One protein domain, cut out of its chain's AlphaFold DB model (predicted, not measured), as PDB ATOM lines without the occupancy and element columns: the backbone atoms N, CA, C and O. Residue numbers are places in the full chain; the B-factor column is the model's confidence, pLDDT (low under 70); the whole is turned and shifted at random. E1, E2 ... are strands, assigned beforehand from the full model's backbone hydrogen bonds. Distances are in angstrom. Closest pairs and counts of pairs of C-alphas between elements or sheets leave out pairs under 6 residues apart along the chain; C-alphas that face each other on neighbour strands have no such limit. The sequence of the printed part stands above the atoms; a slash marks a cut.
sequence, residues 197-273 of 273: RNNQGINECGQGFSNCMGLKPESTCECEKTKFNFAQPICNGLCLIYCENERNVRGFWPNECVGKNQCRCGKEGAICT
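What this domain is: This is residues 197 to 273 of the 273 residues of the protein "SCP domain-containing protein" of Oikopleura dioica (UniProt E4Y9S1). This is a small sandwich: a sheet of four strands, E2 E3 E6 E7, lies face to face with a sheet of three, E1 E4 E5, their strands at 18 degrees to each other. The chain changes sheets three times, at the links E1 to E2, E3 to E4 and E5 to E6. The printed part has 77 residues, with no named helix and seven strands, E1 to E7; it is all strand, though 33 residues are in named elements, under half. Both sheets are antiparallel. The whole is compact, with a radius of gyration of the C-alphas of 11.8 A and spans of 35 by 27 by 23 A.

How they stand to each other: Pass residues 197 to 210, with no named element, to reach E1, residues 211 to 214. It is the antiparallel neighbour of E4, residues 239 to 242; look for N 211 and O 242, 2.9 A apart. E4 forms a hairpin with E5, residues 256 to 259, with N 239 and O 259 at 3.0 A. In the other sheet, E2, residues 220 to 225, and E3, residues 231 to 236, form a hairpin with N 222 and O 234 at 2.8 A. Between the sheets, the closest C-alphas of E1 and E3 are those of Asn 211 and Pro 233, 5.4 A apart.

Where its parts are: Find C-alpha 211, where E1 begins, at (104.628, 80.571, 119.159). E2 is 16.2 A long and E3 15.9 A. E6, residues 262 to 266, is 12.0 A long; E7, residues 269 to 272, ends at C-alpha 272, (92.448, 74.638, 119.418).

The domain as a whole: The farthest C-alphas, of Pro 217 and Arg 250, are 36.1 A apart. The printed part has no cut; the link E4 to E5 is long. Look for pLDDT under 70 at residues 199, 207, 228 to 229 and 251.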
ATOM      1  N   ARG A 197     112.076  80.213 115.569       80.06
ATOM      2  CA  ARG A 197     113.289  79.593 115.031       80.06
ATOM      3  C   ARG A 197     114.222  79.200 116.171       80.06
ATOM      4  O   ARG A 197     115.173  79.923 116.462       80.06
ATOM      5  N   ASN A 198     113.994  78.029 116.771       72.88
ATOM      6  CA  ASN A 198     114.767  77.487 117.907       72.88
ATOM      7  C   ASN A 198     116.298  77.644 117.774       72.88
ATOM      8  O   ASN A 198     116.975  78.072 118.706       72.88
ATOM      9  N   ASN A 199     116.863  77.363 116.594       69.00
ATOM     10  CA  ASN A 199     118.313  77.455 116.349       69.00
ATOM     11  C   ASN A 199     118.867  78.892 116.350       69.00
ATOM     12  O   ASN A 199     120.071  79.088 116.539       69.00
ATOM     13  N   GLN A 200     118.010  79.876 116.077       75.25
ATOM     14  CA  GLN A 200     118.350  81.299 115.992       75.25
ATOM     15  C   GLN A 200     117.845  82.081 117.213       75.25
ATOM     16  O   GLN A 200     118.299  83.194 117.446       75.25
ATOM     17  N   GLY A 201     116.929  81.503 117.994       76.25
ATOM     18  CA  GLY A 201     116.284  82.166 119.125       76.25
ATOM     19  C   GLY A 201     115.327  83.291 118.716       76.25
ATOM     20  O   GLY A 201     115.006  84.131 119.552       76.25
ATOM     21  N   ILE A 202     114.885  83.322 117.453       82.38
ATOM     22  CA  ILE A 202     114.064  84.400 116.882       82.38
ATOM     23  C   ILE A 202     112.583  84.018 116.943       82.38
ATOM     24  O   ILE A 202     112.217  82.930 116.499       82.38
ATOM     25  N   ASN A 203     111.748  84.926 117.461       87.12
ATOM     26  CA  ASN A 203     110.287  84.842 117.398       87.12
ATOM     27  C   ASN A 203     109.754  85.823 116.342       87.12
ATOM     28  O   ASN A 203     109.975  87.029 116.447       87.12
ATOM     29  N   GLU A 204     109.061  85.303 115.332       88.69
ATOM     30  CA  GLU A 204     108.499  86.071 114.218       88.69
ATOM     31  C   GLU A 204     107.282  86.911 114.643       88.69
ATOM     32  O   GLU A 204     107.028  87.956 114.047       88.69
ATOM     33  N   CYS A 205     106.584  86.533 115.723       87.94
ATOM     34  CA  CYS A 205     105.457  87.302 116.264       87.94
ATOM     35  C   CYS A 205     105.880  88.402 117.263       87.94
ATOM     36  O   CYS A 205     105.039  89.022 117.910       87.94
ATOM     37  N   GLY A 206     107.177  88.710 117.367       79.69
ATOM     38  CA  GLY A 206     107.680  89.864 118.120       79.69
ATOM     39  C   GLY A 206     108.109  89.561 119.560       79.69
ATOM     40  O   GLY A 206     108.660  88.498 119.855       79.69
ATOM     41  N   GLN A 207     107.944  90.546 120.453       69.31
ATOM     42  CA  GLN A 207     108.371  90.449 121.853       69.31
ATOM     43  C   GLN A 207     107.377  89.594 122.648       69.31
ATOM     44  O   GLN A 207     106.333  90.080 123.062       69.31
ATOM     45  N   GLY A 208     107.714  88.318 122.833       74.00
ATOM     46  CA  GLY A 208     106.912  87.345 123.575       74.00
ATOM     47  C   GLY A 208     107.443  85.924 123.390       74.00
ATOM     48  O   GLY A 208     108.398  85.673 122.634       74.00
ATOM     49  N   PHE A 209     106.850  84.975 124.107       79.56
ATOM     50  CA  PHE A 209     107.195  83.557 124.002       79.56
ATOM     51  C   PHE A 209     106.103  82.731 123.329       79.56
ATOM     52  O   PHE A 209     106.376  81.582 122.991       79.56
ATOM     53  N   SER A 210     104.928  83.313 123.067       89.38
ATOM     54  CA  SER A 210     103.893  82.658 122.272       89.38
ATOM     55  C   SER A 210     104.422  82.306 120.884       89.38
ATOM     56  O   SER A 210     105.023  83.141 120.198       89.38
ATOM     57  N   ASN A 211     104.209  81.065 120.463       91.44
ATOM     58  CA  ASN A 211     104.628  80.571 119.159       91.44
ATOM     59  C   ASN A 211     103.726  79.426 118.674       91.44
ATOM     60  O   ASN A 211     102.953  78.844 119.428       91.44
ATOM     61  N   CYS A 212     103.804  79.121 117.381       93.50
ATOM     62  CA  CYS A 212     103.170  77.944 116.806       93.50
ATOM     63  C   CYS A 212     104.169  77.113 116.013       93.50
ATOM     64  O   CYS A 212     105.243  77.579 115.612       93.50
ATOM     65  N   MET A 213     103.792  75.860 115.796       93.62
ATOM     66  CA  MET A 213     104.504  74.917 114.960       93.62
ATOM     67  C   MET A 213     103.509  74.023 114.221       93.62
ATOM     68  O   MET A 213     102.710  73.314 114.835       93.62
ATOM     69  N   GLY A 214     103.607  74.009 112.896       93.44
ATOM     70  CA  GLY A 214     102.945  73.034 112.045       93.44
ATOM     71  C   GLY A 214     103.425  71.619 112.343       93.44
ATOM     72  O   GLY A 214     104.615  71.375 112.529       93.44
ATOM     73  N   LEU A 215     102.503  70.661 112.352       92.69
ATOM     74  CA  LEU A 215     102.834  69.238 112.460       92.69
ATOM     75  C   LEU A 215     102.754  68.524 111.105       92.69
ATOM     76  O   LEU A 215     103.070  67.339 111.005       92.69
ATOM     77  N   LYS A 216     102.361  69.248 110.054       91.44
ATOM     78  CA  LYS A 216     102.364  68.783 108.671       91.44
ATOM     79  C   LYS A 216     102.804  69.891 107.705       91.44
ATOM     80  O   LYS A 216     102.732  71.063 108.075       91.44
ATOM     81  N   PRO A 217     103.261  69.543 106.487       91.31
ATOM     82  CA  PRO A 217     103.681  70.530 105.490       91.31
ATOM     83  C   PRO A 217     102.569  71.489 105.053       91.31
ATOM     84  O   PRO A 217     102.866  72.624 104.700       91.31
ATOM     85  N   GLU A 218     101.310  71.042 105.071       93.19
ATOM     86  CA  GLU A 218     100.153  71.866 104.708       93.19
ATOM     87  C   GLU A 218      99.733  72.874 105.788       93.19
ATOM     88  O   GLU A 218      98.946  73.773 105.503       93.19
ATOM     89  N   SER A 219     100.231  72.738 107.020       95.44
ATOM     90  CA  SER A 219      99.879  73.657 108.101       95.44
ATOM     91  C   SER A 219     100.546  75.021 107.888       95.44
ATOM     92  O   SER A 219     101.724  75.086 107.523       95.44
ATOM     93  N   THR A 220      99.850  76.119 108.187       95.62
ATOM     94  CA  THR A 220     100.412  77.484 108.141       95.62
ATOM     95  C   THR A 220     100.555  78.064 109.539       95.62
ATOM     96  O   THR A 220      99.782  77.732 110.427       95.62
ATOM     97  N   CYS A 221     101.565  78.911 109.735       95.25
ATOM     98  CA  CYS A 221     101.812  79.642 110.972       95.25
ATOM     99  C   CYS A 221     101.934  81.119 110.611       95.25
ATOM    100  O   CYS A 221     102.753  81.485 109.771       95.25
ATOM    101  N   GLU A 222     101.114  81.947 111.238       94.38
ATOM    102  CA  GLU A 222     100.946  83.366 110.950       94.38
ATOM    103  C   GLU A 222     100.969  84.164 112.257       94.38
ATOM    104  O   GLU A 222     100.808  83.608 113.344       94.38
ATOM    105  N   CYS A 223     101.164  85.478 112.158       92.31
ATOM    106  CA  CYS A 223     101.140  86.377 113.307       92.31
ATOM    107  C   CYS A 223      99.999  87.385 113.147       92.31
ATOM    108  O   CYS A 223     100.039  88.252 112.273       92.31
ATOM    109  N   GLU A 224      98.995  87.302 114.015       89.50
ATOM    110  CA  GLU A 224      97.877  88.243 114.055       89.50
ATOM    111  C   GLU A 224      98.187  89.385 115.021       89.50
ATOM    112  O   GLU A 224      98.438  89.169 116.209       89.50
ATOM    113  N   LYS A 225      98.147  90.627 114.525       85.00
ATOM    114  CA  LYS A 225      98.294  91.814 115.375       85.00
ATOM    115  C   LYS A 225      97.042  92.013 116.221       85.00
ATOM    116  O   LYS A 225      95.939  92.184 115.710       85.00
ATOM    117  N   THR A 226      97.231  92.075 117.529       74.56
ATOM    118  CA  THR A 226      96.178  92.405 118.489       74.56
ATOM    119  C   THR A 226      96.059  93.921 118.679       74.56
ATOM    120  O   THR A 226      96.978  94.682 118.374       74.56
ATOM    121  N   LYS A 227      94.936  94.371 119.260       70.38
ATOM    122  CA  LYS A 227      94.642  95.795 119.533       70.38
ATOM    123  C   LYS A 227      95.702  96.529 120.373       70.38
ATOM    124  O   LYS A 227      95.708  97.752 120.381       70.38
ATOM    125  N   PHE A 228      96.573  95.803 121.073       66.88
ATOM    126  CA  PHE A 228      97.624  96.359 121.932       66.88
ATOM    127  C   PHE A 228      99.027  96.260 121.304       66.88
ATOM    128  O   PHE A 228     100.016  96.288 122.025       66.88
ATOM    129  N   ASN A 229      99.128  96.108 119.978       64.62
ATOM    130  CA  ASN A 229     100.386  95.934 119.234       64.62
ATOM    131  C   ASN A 229     101.212  94.677 119.581       64.62
ATOM    132  O   ASN A 229     102.326  94.534 119.083       64.62
ATOM    133  N   PHE A 230     100.669  93.724 120.344       72.00
ATOM    134  CA  PHE A 230     101.242  92.375 120.437       72.00
ATOM    135  C   PHE A 230     100.808  91.558 119.229       72.00
ATOM    136  O   PHE A 230      99.625  91.607 118.880       72.00
ATOM    137  N   ALA A 231     101.709  90.793 118.612       84.88
ATOM    138  CA  ALA A 231     101.306  89.799 117.627       84.88
ATOM    139  C   ALA A 231     101.215  88.422 118.290       84.88
ATOM    140  O   ALA A 231     102.106  88.022 119.035       84.88
ATOM    141  N   GLN A 232     100.114  87.718 118.050       88.88
ATOM    142  CA  GLN A 232      99.886  86.375 118.571       88.88
ATOM    143  C   GLN A 232      99.960  85.367 117.425       88.88
ATOM    144  O   GLN A 232      99.518  85.675 116.314       88.88
ATOM    145  N   PRO A 233     100.515  84.170 117.665       93.56
ATOM    146  CA  PRO A 233     100.557  83.143 116.644       93.56
ATOM    147  C   PRO A 233      99.144  82.629 116.353       93.56
ATOM    148  O   PRO A 233      98.357  82.343 117.260       93.56
ATOM    149  N   ILE A 234      98.854  82.472 115.068       94.88
ATOM    150  CA  ILE A 234      97.745  81.674 114.560       94.88
ATOM    151  C   ILE A 234      98.358  80.550 113.757       94.88
ATOM    152  O   ILE A 234      99.297  80.756 112.992       94.88
ATOM    153  N   CYS A 235      97.815  79.360 113.921       96.06
ATOM    154  CA  CYS A 235      98.147  78.256 113.064       96.06
ATOM    155  C   CYS A 235      96.897  77.618 112.473       96.06
ATOM    156  O   CYS A 235      95.937  77.358 113.195       96.06
ATOM    157  N   ASN A 236      96.930  77.352 111.168       96.44
ATOM    158  CA  ASN A 236      95.874  76.655 110.444       96.44
ATOM    159  C   ASN A 236      96.362  75.256 110.035       96.44
ATOM    160  O   ASN A 236      97.506  75.088 109.612       96.44
ATOM    161  N   GLY A 237      95.488  74.256 110.143       94.88
ATOM    162  CA  GLY A 237      95.796  72.842 109.927       94.88
ATOM    163  C   GLY A 237      96.189  72.103 111.208       94.88
ATOM    164  O   GLY A 237      95.897  72.542 112.320       94.88
ATOM    165  N   LEU A 238      96.853  70.950 111.053       93.94
ATOM    166  CA  LEU A 238      97.313  70.162 112.195       93.94
ATOM    167  C   LEU A 238      98.551  70.825 112.790       93.94
ATOM    168  O   LEU A 238      99.621  70.819 112.167       93.94
ATOM    169  N   CYS A 239      98.422  71.388 113.983       94.12
ATOM    170  CA  CYS A 239      99.525  72.093 114.605       94.12
ATOM    171  C   CYS A 239      99.436  72.204 116.112       94.12
ATOM    172  O   CYS A 239      98.421  71.914 116.735       94.12
ATOM    173  N   LEU A 240     100.569  72.608 116.666       93.56
ATOM    174  CA  LEU A 240     100.790  72.861 118.067       93.56
ATOM    175  C   LEU A 240     100.954  74.377 118.265       93.56
ATOM    176  O   LEU A 240     101.634  75.046 117.481       93.56
ATOM    177  N   ILE A 241     100.351  74.911 119.323       93.81
ATOM    178  CA  ILE A 241     100.547  76.290 119.774       93.81
ATOM    179  C   ILE A 241     100.973  76.360 121.242       93.81
ATOM    180  O   ILE A 241     100.473  75.594 122.064       93.81
ATOM    181  N   TYR A 242     101.861  77.296 121.566       92.44
ATOM    182  CA  TYR A 242     102.135  77.727 122.930       92.44
ATOM    183  C   TYR A 242     101.759  79.194 123.088       92.44
ATOM    184  O   TYR A 242     102.118  80.041 122.269       92.44
ATOM    185  N   CYS A 243     101.030  79.478 124.157       90.94
ATOM    186  CA  CYS A 243     100.477  80.772 124.497       90.94
ATOM    187  C   CYS A 243     100.975  81.176 125.871       90.94
ATOM    188  O   CYS A 243     100.513  80.669 126.896       90.94
ATOM    189  N   GLU A 244     101.910  82.116 125.887       87.62
ATOM    190  CA  GLU A 244     102.406  82.674 127.129       87.62
ATOM    191  C   GLU A 244     101.289  83.427 127.863       87.62
ATOM    192  O   GLU A 244     100.527  84.195 127.272       87.62
ATOM    193  N   ASN A 245     101.215  83.248 129.183       84.62
ATOM    194  CA  ASN A 245     100.334  84.034 130.043       84.62
ATOM    195  C   ASN A 245     100.893  85.455 130.271       84.62
ATOM    196  O   ASN A 245     101.221  85.844 131.392       84.62
ATOM    197  N   GLU A 246     101.003  86.238 129.196       77.38
ATOM    198  CA  GLU A 246     101.545  87.608 129.198       77.38
ATOM    199  C   GLU A 246     100.719  88.561 130.073       77.38
ATOM    200  O   GLU A 246     101.227  89.544 130.609       77.38
ATOM    201  N   ARG A 247      99.430  88.256 130.258       75.62
ATOM    202  CA  ARG A 247      98.504  89.046 131.082       75.62
ATOM    203  C   ARG A 247      98.536  88.673 132.559       75.62
ATOM    204  O   ARG A 247      97.805  89.277 133.340       75.62
ATOM    205  N   ASN A 248      99.345  87.681 132.936       79.25
ATOM    206  CA  ASN A 248      99.427  87.162 134.297       79.25
ATOM    207  C   ASN A 248      98.036  86.830 134.878       79.25
ATOM    208  O   ASN A 248      97.736  87.129 136.040       79.25
ATOM    209  N   VAL A 249      97.161  86.251 134.043       78.69
ATOM    210  CA  VAL A 249      95.831  85.798 134.455       78.69
ATOM    211  C   VAL A 249      96.012  84.796 135.584       78.69
ATOM    212  O   VAL A 249      96.734  83.806 135.450       78.69
ATOM    213  N   ARG A 250      95.382  85.085 136.722       73.75
ATOM    214  CA  ARG A 250      95.429  84.226 137.904       73.75
ATOM    215  C   ARG A 250      94.468  83.055 137.704       73.75
ATOM    216  O   ARG A 250      93.301  83.282 137.411       73.75
ATOM    217  N   GLY A 251      94.940  81.827 137.912       67.81
ATOM    218  CA  GLY A 251      94.130  80.610 137.784       67.81
ATOM    219  C   GLY A 251      94.698  79.623 136.766       67.81
ATOM    220  O   GLY A 251      95.884  79.679 136.441       67.81
ATOM    221  N   PHE A 252      93.859  78.690 136.301       70.50
ATOM    222  CA  PHE A 252      94.225  77.760 135.234       70.50
ATOM    223  C   PHE A 252      94.378  78.521 133.915       70.50
ATOM    224  O   PHE A 252      93.504  79.295 133.538       70.50
ATOM    225  N   TRP A 253      95.487  78.283 133.225       79.19
ATOM    226  CA  TRP A 253      95.766  78.860 131.919       79.19
ATOM    227  C   TRP A 253      96.294  77.742 131.009       79.19
ATOM    228  O   TRP A 253      97.401  77.244 131.249       79.19
ATOM    229  N   PRO A 254      95.523  77.304 129.999       83.44
ATOM    230  CA  PRO A 254      95.990  76.341 129.016       83.44
ATOM    231  C   PRO A 254      97.061  77.009 128.153       83.44
ATOM    232  O   PRO A 254      96.759  77.782 127.250       83.44
ATOM    233  N   ASN A 255      98.331  76.746 128.455       88.00
ATOM    234  CA  ASN A 255      99.435  77.307 127.674       88.00
ATOM    235  C   ASN A 255      99.579  76.615 126.317       88.00
ATOM    236  O   ASN A 255     100.103  77.223 125.401       88.00
ATOM    237  N   GLU A 256      99.172  75.353 126.184       91.06
ATOM    238  CA  GLU A 256      99.532  74.504 125.046       91.06
ATOM    239  C   GLU A 256      98.334  73.673 124.595       91.06
ATOM    240  O   GLU A 256      97.611  73.131 125.433       91.06
ATOM    241  N   CYS A 257      98.139  73.534 123.282       90.00
ATOM    242  CA  CYS A 257      97.197  72.563 122.718       90.00
ATOM    243  C   CYS A 257      97.574  72.146 121.286       90.00
ATOM    244  O   CYS A 257      98.343  72.836 120.608       90.00
ATOM    245  N   VAL A 258      97.015  71.014 120.836       92.31
ATOM    246  CA  VAL A 258      97.017  70.583 119.427       92.31
ATOM    247  C   VAL A 258      95.629  70.769 118.846       92.31
ATOM    248  O   VAL A 258      94.655  70.248 119.387       92.31
ATOM    249  N   GLY A 259      95.545  71.447 117.712       89.94
ATOM    250  CA  GLY A 259      94.338  71.559 116.897       89.94
ATOM    251  C   GLY A 259      94.532  70.873 115.555       89.94
ATOM    252  O   GLY A 259      95.658  70.726 115.075       89.94
ATOM    253  N   LYS A 260      93.428  70.417 114.962       91.38
ATOM    254  CA  LYS A 260      93.407  69.808 113.623       91.38
ATOM    255  C   LYS A 260      93.053  70.828 112.542       91.38
ATOM    256  O   LYS A 260      93.442  70.629 111.393       91.38
ATOM    257  N   ASN A 261      92.316  71.871 112.913       94.12
ATOM    258  CA  ASN A 261      91.803  72.896 112.018       94.12
ATOM    259  C   ASN A 261      92.473  74.240 112.282       94.12
ATOM    260  O   ASN A 261      93.021  74.837 111.358       94.12
ATOM    261  N   GLN A 262      92.436  74.717 113.528       95.12
ATOM    262  CA  GLN A 262      93.048  75.989 113.892       95.12
ATOM    263  C   GLN A 262      93.508  75.995 115.348       95.12
ATOM    264  O   GLN A 262      92.796  75.533 116.235       95.12
ATOM    265  N   CYS A 263      94.680  76.574 115.592       95.50
ATOM    266  CA  CYS A 263      95.214  76.867 116.918       95.50
ATOM    267  C   CYS A 263      95.520  78.362 117.021       95.50
ATOM    268  O   CYS A 263      96.166  78.913 116.132       95.50
ATOM    269  N   ARG A 264      95.107  79.033 118.098       94.12
ATOM    270  CA  ARG A 264      95.426  80.454 118.330       94.12
ATOM    271  C   ARG A 264      95.513  80.800 119.811       94.12
ATOM    272  O   ARG A 264      94.880  80.149 120.643       94.12
ATOM    273  N   CYS A 265      96.247  81.860 120.136       91.75
ATOM    274  CA  CYS A 265      96.277  82.397 121.493       91.75
ATOM    275  C   CYS A 265      95.103  83.347 121.733       91.75
ATOM    276  O   CYS A 265      94.982  84.401 121.109       91.75
ATOM    277  N   GLY A 266      94.211  82.949 122.638       87.06
ATOM    278  CA  GLY A 266      93.039  83.705 123.049       87.06
ATOM    279  C   GLY A 266      93.246  84.494 124.341       87.06
ATOM    280  O   GLY A 266      94.324  84.540 124.928       87.06
ATOM    281  N   LYS A 267      92.167  85.124 124.819       83.56
ATOM    282  CA  LYS A 267      92.190  85.882 126.083       83.56
ATOM    283  C   LYS A 267      92.366  84.998 127.323       83.56
ATOM    284  O   LYS A 267      92.770  85.529 128.352       83.56
ATOM    285  N   GLU A 268      92.049  83.713 127.206       84.25
ATOM    286  CA  GLU A 268      92.011  82.728 128.294       84.25
ATOM    287  C   GLU A 268      93.028  81.595 128.086       84.25
ATOM    288  O   GLU A 268      92.926  80.558 128.728       84.25
ATOM    289  N   GLY A 269      93.999  81.774 127.186       89.00
ATOM    290  CA  GLY A 269      94.998  80.765 126.835       89.00
ATOM    291  C   GLY A 269      94.834  80.224 125.419       89.00
ATOM    292  O   GLY A 269      94.244  80.869 124.548       89.00
ATOM    293  N   ALA A 270      95.420  79.060 125.176       92.12
ATOM    294  CA  ALA A 270      95.435  78.388 123.889       92.12
ATOM    295  C   ALA A 270      94.036  77.869 123.511       92.12
ATOM    296  O   ALA A 270      93.360  77.221 124.309       92.12
ATOM    297  N   ILE A 271      93.607  78.158 122.280       92.94
ATOM    298  CA  ILE A 271      92.332  77.721 121.701       92.94
ATOM    299  C   ILE A 271      92.651  76.855 120.484       92.94
ATOM    300  O   ILE A 271      93.255  77.357 119.536       92.94
ATOM    301  N   CYS A 272      92.222  75.593 120.500       91.31
ATOM    302  CA  CYS A 272      92.448  74.638 119.418       91.31
ATOM    303  C   CYS A 272      91.138  73.974 118.974       91.31
ATOM    304  O   CYS A 272      90.355  73.539 119.820       91.31
ATOM    305  N   THR A 273      90.921  73.886 117.660       89.88
ATOM    306  CA  THR A 273      89.764  73.240 117.010       89.88
ATOM    307  C   THR A 273      90.173  72.248 115.932       89.88
ATOM    308  O   THR A 273      91.356  72.226 115.516       89.88
TER     309      THR A 273